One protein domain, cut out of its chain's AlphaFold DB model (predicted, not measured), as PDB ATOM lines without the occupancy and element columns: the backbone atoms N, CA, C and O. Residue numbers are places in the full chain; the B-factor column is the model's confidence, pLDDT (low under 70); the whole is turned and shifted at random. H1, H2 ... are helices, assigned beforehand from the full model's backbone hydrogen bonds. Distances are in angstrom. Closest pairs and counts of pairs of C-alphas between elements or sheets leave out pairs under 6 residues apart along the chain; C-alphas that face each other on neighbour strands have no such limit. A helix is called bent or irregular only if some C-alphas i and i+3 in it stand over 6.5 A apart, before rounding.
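Overview. This is residues 86 to 131 of the 131 residues of an uncharacterized protein of Cyanobium sp (UniProt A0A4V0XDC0). Two helices, H2 and H3, meet at about a right angle, with residues 120 to 121 of H3 packed on H2, while residues 125 to 131, of which 125 to 130 belong to H3, stick out as an arm. A long loop without a named element, residues 108 to 118, folds back from the end of H2 to the beginning of H3, and the one-turn helix H1 lies away from H2 at the other end of the longest axis. The printed part has 46 residues with three named helices, in the order H1, H2, H3, and no named strand; the class is all helix. It is compact, with a radius of gyration of the C-alphas of 10.5 A, and the C-alphas span 29 by 22 by 17 A.

Along the chain. The printed part begins at Ile 86, and H1 follows at residues 89 to 93, with C-alpha 89 at (153.379, 167.769, 160.109); it is 4.9 A from first to last C-alpha. H1 is neither bent nor irregular, but only just: C-alphas 90 and 93 are 6.5 A apart. H2 is residues 98 to 107, beginning with C-alpha 98 at (152.678, 178.796, 162.912), and is 14.2 A long from first to last C-alpha. H3, residues 119 to 130, is the longest helix and measures 17.7 A from first to last C-alpha, ending with C-alpha 130 at (136.746, 181.938, 165.767). H3 is irregular: C-alphas 122 and 125 are 7.4 A apart, and its line is a rough one.

Arrangement. H1 and H2 are apart, although a tight link of 4 residues joins them. H1 and H3 are close but not clearly touching; their closest C-alphas, those of Glu 89 and Arg 119, are 7.3 A apart. H2 and H3 touch, H3 with residues 120 to 121 alone, and their closest C-alphas are those of Val 101 and Trp 121, 5.7 A apart. The lines of H2 and H3 are about perpendicular, at 79 degrees. In H1 and H2 every O i to N i+4 pair is within hydrogen-bond range; in H3 it is 4 of 8.

Size, cuts and confidence. The two C-alphas farthest apart, those of Gly 92 and Gln 131, are 29.8 A from each other. The printed part has no cut and ends at Gln 131, the chain's last residue. The link from H2 to H3, with 11 residues, is long. Residues 125 to 131, of which 125 to 130 belong to H3, stand free. The mean pLDDT of the printed part is 82.4; residues 92 to 94 and 126 to 131 are under 70, and the mean over H3 is 71.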
ATOM      1  N   ILE A  86     150.491 162.041 154.024       91.19
ATOM      2  CA  ILE A  86     150.807 163.017 152.973       91.19
ATOM      3  C   ILE A  86     151.150 164.401 153.530       91.19
ATOM      4  O   ILE A  86     151.566 165.258 152.744       91.19
ATOM      5  N   TYR A  87     150.955 164.612 154.835       90.44
ATOM      6  CA  TYR A  87     151.106 165.898 155.507       90.44
ATOM      7  C   TYR A  87     152.522 166.083 156.050       90.44
ATOM      8  O   TYR A  87     153.133 165.142 156.553       90.44
ATOM      9  N   VAL A  88     153.058 167.300 155.954       88.56
ATOM     10  CA  VAL A  88     154.429 167.585 156.417       88.56
ATOM     11  C   VAL A  88     154.528 167.455 157.942       88.56
ATOM     12  O   VAL A  88     155.542 166.996 158.462       88.56
ATOM     13  N   GLU A  89     153.460 167.812 158.652       88.38
ATOM     14  CA  GLU A  89     153.379 167.769 160.109       88.38
ATOM     15  C   GLU A  89     153.614 166.350 160.646       88.38
ATOM     16  O   GLU A  89     154.507 166.128 161.463       88.38
ATOM     17  N   ASP A  90     152.889 165.373 160.111       83.38
ATOM     18  CA  ASP A  90     152.958 163.976 160.556       83.38
ATOM     19  C   ASP A  90     154.247 163.266 160.073       83.38
ATOM     20  O   ASP A  90     154.695 162.283 160.662       83.38
ATOM     21  N   GLY A  91     154.882 163.784 159.013       77.75
ATOM     22  CA  GLY A  91     156.096 163.220 158.410       77.75
ATOM     23  C   GLY A  91     157.403 163.523 159.154       77.75
ATOM     24  O   GLY A  91     158.468 163.102 158.701       77.75
ATOM     25  N   GLY A  92     157.366 164.254 160.277       69.31
ATOM     26  CA  GLY A  92     158.563 164.485 161.096       69.31
ATOM     27  C   GLY A  92     158.636 165.776 161.899       69.31
ATOM     28  O   GLY A  92     159.518 165.903 162.748       69.31
ATOM     29  N   LEU A  93     157.743 166.730 161.645       62.62
ATOM     30  CA  LEU A  93     157.681 167.986 162.400       62.62
ATOM     31  C   LEU A  93     156.827 167.860 163.669       62.62
ATOM     32  O   LEU A  93     157.004 168.626 164.611       62.62
ATOM     33  N   GLY A  94     155.916 166.886 163.700       62.50
ATOM     34  CA  GLY A  94     155.063 166.520 164.828       62.50
ATOM     35  C   GLY A  94     153.877 167.454 165.076       62.50
ATOM     36  O   GLY A  94     152.875 167.005 165.622       62.50
ATOM     37  N   LEU A  95     153.962 168.732 164.698       72.25
ATOM     38  CA  LEU A  95     152.934 169.739 164.971       72.25
ATOM     39  C   LEU A  95     152.779 170.726 163.812       72.25
ATOM     40  O   LEU A  95     153.718 170.977 163.054       72.25
ATOM     41  N   VAL A  96     151.590 171.328 163.725       75.88
ATOM     42  CA  VAL A  96     151.362 172.513 162.892       75.88
ATOM     43  C   VAL A  96     152.180 173.666 163.470       75.88
ATOM     44  O   VAL A  96     151.909 174.149 164.568       75.88
ATOM     45  N   ASP A  97     153.186 174.109 162.723       81.38
ATOM     46  CA  ASP A  97     154.058 175.217 163.100       81.38
ATOM     47  C   ASP A  97     153.547 176.529 162.481       81.38
ATOM     48  O   ASP A  97     153.540 176.707 161.258       81.38
ATOM     49  N   ALA A  98     153.137 177.473 163.334       83.62
ATOM     50  CA  ALA A  98     152.678 178.796 162.912       83.62
ATOM     51  C   ALA A  98     153.741 179.553 162.094       83.62
ATOM     52  O   ALA A  98     153.393 180.277 161.160       83.62
ATOM     53  N   GLY A  99     155.029 179.347 162.386       86.31
ATOM     54  CA  GLY A  99     156.132 179.904 161.611       86.31
ATOM     55  C   GLY A  99     156.163 179.369 160.179       86.31
ATOM     56  O   GLY A  99     156.378 180.136 159.242       86.31
ATOM     57  N   GLN A 100     155.863 178.083 159.977       87.94
ATOM     58  CA  GLN A 100     155.781 177.489 158.638       87.94
ATOM     59  C   GLN A 100     154.566 177.985 157.859       87.94
ATOM     60  O   GLN A 100     154.674 178.266 156.664       87.94
ATOM     61  N   VAL A 101     153.420 178.142 158.528       90.50
ATOM     62  CA  VAL A 101     152.219 178.715 157.904       90.50
ATOM     63  C   VAL A 101     152.472 180.168 157.495       90.50
ATOM     64  O   VAL A 101     152.182 180.533 156.356       90.50
ATOM     65  N   ALA A 102     153.083 180.975 158.367       91.25
ATOM     66  CA  ALA A 102     153.451 182.357 158.067       91.25
ATOM     67  C   ALA A 102     154.477 182.446 156.923       91.25
ATOM     68  O   ALA A 102     154.334 183.265 156.013       91.25
ATOM     69  N   ALA A 103     155.478 181.560 156.913       92.94
ATOM     70  CA  ALA A 103     156.443 181.476 155.824       92.94
ATOM     71  C   ALA A 103     155.768 181.115 154.493       92.94
ATOM     72  O   ALA A 103     156.093 181.717 153.467       92.94
ATOM     73  N   LYS A 104     154.804 180.185 154.489       93.69
ATOM     74  CA  LYS A 104     154.024 179.866 153.286       93.69
ATOM     75  C   LYS A 104     153.159 181.046 152.844       93.69
ATOM     76  O   LYS A 104     153.129 181.331 151.655       93.69
ATOM     77  N   ALA A 105     152.528 181.770 153.768       93.31
ATOM     78  CA  ALA A 105     151.741 182.960 153.439       93.31
ATOM     79  C   ALA A 105     152.580 184.047 152.752       93.31
ATOM     80  O   ALA A 105     152.131 184.648 151.780       93.31
ATOM     81  N   SER A 106     153.808 184.262 153.231       95.62
ATOM     82  CA  SER A 106     154.728 185.257 152.671       95.62
ATOM     83  C   SER A 106     155.280 184.852 151.298       95.62
ATOM     84  O   SER A 106     155.323 185.666 150.378       95.62
ATOM     85  N   ASN A 107     155.680 183.586 151.136       96.62
ATOM     86  CA  ASN A 107     156.379 183.121 149.931       96.62
ATOM     87  C   ASN A 107     155.458 182.518 148.854       96.62
ATOM     88  O   ASN A 107     155.855 182.405 147.699       96.62
ATOM     89  N   ASP A 108     154.246 182.104 149.219       96.25
ATOM     90  CA  ASP A 108     153.247 181.498 148.335       96.25
ATOM     91  C   ASP A 108     151.833 182.009 148.687       96.25
ATOM     92  O   ASP A 108     150.961 181.231 149.092       96.25
ATOM     93  N   PRO A 109     151.574 183.323 148.547       93.75
ATOM     94  CA  PRO A 109     150.296 183.923 148.938       93.75
ATOM     95  C   PRO A 109     149.107 183.352 148.150       93.75
ATOM     96  O   PRO A 109     147.997 183.265 148.672       93.75
ATOM     97  N   ALA A 110     149.336 182.916 146.907       94.44
ATOM     98  CA  ALA A 110     148.324 182.270 146.072       94.44
ATOM     99  C   ALA A 110     148.108 180.780 146.413       94.44
ATOM    100  O   ALA A 110     147.156 180.174 145.922       94.44
ATOM    101  N   GLY A 111     148.959 180.177 147.251       93.38
ATOM    102  CA  GLY A 111     148.838 178.781 147.672       93.38
ATOM    103  C   GLY A 111     149.079 177.754 146.559       93.38
ATOM    104  O   GLY A 111     148.516 176.661 146.626       93.38
ATOM    105  N   LEU A 112     149.865 178.095 145.536       96.19
ATOM    106  CA  LEU A 112     150.085 177.268 144.344       96.19
ATOM    107  C   LEU A 112     151.223 176.259 144.521       96.19
ATOM    108  O   LEU A 112     151.290 175.262 143.796       96.19
ATOM    109  N   LEU A 113     152.119 176.480 145.484       95.50
ATOM    110  CA  LEU A 113     153.239 175.583 145.731       95.50
ATOM    111  C   LEU A 113     152.777 174.382 146.561       95.50
ATOM    112  O   LEU A 113     152.575 174.477 147.776       95.50
ATOM    113  N   ASN A 114     152.639 173.244 145.874       94.75
ATOM    114  CA  ASN A 114     152.328 171.924 146.430       94.75
ATOM    115  C   ASN A 114     151.095 171.932 147.368       94.75
ATOM    116  O   ASN A 114     151.218 171.693 148.577       94.75
ATOM    117  N   PRO A 115     149.905 172.268 146.834       93.31
ATOM    118  CA  PRO A 115     148.687 172.377 147.626       93.31
ATOM    119  C   PRO A 115     148.333 171.043 148.298       93.31
ATOM    120  O   PRO A 115     148.562 169.966 147.755       93.31
ATOM    121  N   GLY A 116     147.764 171.122 149.503       91.69
ATOM    122  CA  GLY A 116     147.338 169.951 150.278       91.69
ATOM    123  C   GLY A 116     148.403 169.338 151.195       91.69
ATOM    124  O   GLY A 116     148.059 168.486 152.006       91.69
ATOM    125  N   LYS A 117     149.671 169.771 151.113       91.88
ATOM    126  CA  LYS A 117     150.768 169.212 151.927       91.88
ATOM    127  C   LYS A 117     150.879 169.766 153.342       91.88
ATOM    128  O   LYS A 117     151.226 169.016 154.245       91.88
ATOM    129  N   LEU A 118     150.617 171.056 153.529       92.06
ATOM    130  CA  LEU A 118     150.695 171.710 154.836       92.06
ATOM    131  C   LEU A 118     149.279 171.822 155.404       92.06
ATOM    132  O   LEU A 118     148.481 172.607 154.885       92.06
ATOM    133  N   ARG A 119     148.949 171.038 156.433       90.50
ATOM    134  CA  ARG A 119     147.618 171.046 157.058       90.50
ATOM    135  C   ARG A 119     147.289 172.421 157.634       90.50
ATOM    136  O   ARG A 119     146.227 172.960 157.326       90.50
ATOM    137  N   GLY A 120     148.243 173.045 158.328       89.62
ATOM    138  CA  GLY A 120     148.063 174.392 158.884       89.62
ATOM    139  C   GLY A 120     147.697 175.455 157.840       89.62
ATOM    140  O   GLY A 120     146.959 176.393 158.128       89.62
ATOM    141  N   TRP A 121     148.140 175.287 156.587       91.06
ATOM    142  CA  TRP A 121     147.716 176.161 155.491       91.06
ATOM    143  C   TRP A 121     146.236 175.993 155.171       91.06
ATOM    144  O   TRP A 121     145.541 176.981 154.971       91.06
ATOM    145  N   LEU A 122     145.736 174.760 155.104       88.56
ATOM    146  CA  LEU A 122     144.334 174.488 154.773       88.56
ATOM    147  C   LEU A 122     143.383 175.017 155.857       88.56
ATOM    148  O   LEU A 122     142.295 175.498 155.547       88.56
ATOM    149  N   GLU A 123     143.823 174.977 157.111       85.94
ATOM    150  CA  GLU A 123     143.034 175.353 158.288       85.94
ATOM    151  C   GLU A 123     143.072 176.858 158.607       85.94
ATOM    152  O   GLU A 123     142.270 177.334 159.410       85.94
ATOM    153  N   ARG A 124     143.927 177.644 157.934       82.00
ATOM    154  CA  ARG A 124     144.134 179.079 158.219       82.00
ATOM    155  C   ARG A 124     142.841 179.910 158.255       82.00
ATOM    156  O   ARG A 124     142.644 180.710 159.159       82.00
ATOM    157  N   ASN A 125     141.902 179.632 157.347       71.31
ATOM    158  CA  ASN A 125     140.625 180.353 157.261       71.31
ATOM    159  C   ASN A 125     139.624 179.950 158.366       71.31
ATOM    160  O   ASN A 125     138.601 180.605 158.545       71.31
ATOM    161  N   GLN A 126     139.834 178.824 159.055       61.59
ATOM    162  CA  GLN A 126     138.998 178.406 160.189       61.59
ATOM    163  C   GLN A 126     139.446 179.087 161.487       61.59
ATOM    164  O   GLN A 126     138.601 179.402 162.319       61.59
ATOM    165  N   LEU A 127     140.743 179.376 161.618       53.22
ATOM    166  CA  LEU A 127     141.317 180.089 162.763       53.22
ATOM    167  C   LEU A 127     140.879 181.563 162.812       53.22
ATOM    168  O   LEU A 127     140.633 182.084 163.893       53.22
ATOM    169  N   GLU A 128     140.702 182.204 161.656       50.41
ATOM    170  CA  GLU A 128     140.244 183.601 161.553       50.41
ATOM    171  C   GLU A 128     138.752 183.798 161.874       50.41
ATOM    172  O   GLU A 128     138.338 184.903 162.198       50.41
ATOM    173  N   ARG A 129     137.924 182.745 161.791       45.91
ATOM    174  CA  ARG A 129     136.465 182.827 162.033       45.91
ATOM    175  C   ARG A 129     136.050 182.621 163.491       45.91
ATOM    176  O   ARG A 129     134.881 182.813 163.808       45.91
ATOM    177  N   ASN A 130     136.981 182.203 164.346       46.59
ATOM    178  CA  ASN A 130     136.746 181.938 165.767       46.59
ATOM    179  C   ASN A 130     137.373 183.014 166.682       46.59
ATOM    180  O   ASN A 130     137.526 182.775 167.881       46.59
ATOM    181  N   GLN A 131     137.745 184.166 166.115       43.38
ATOM    182  CA  GLN A 131     138.110 185.402 166.818       43.38
ATOM    183  C   GLN A 131     137.014 186.446 166.606       43.38
ATOM    184  O   GLN A 131     136.769 187.218 167.557       43.38
TER     185      GLN A 131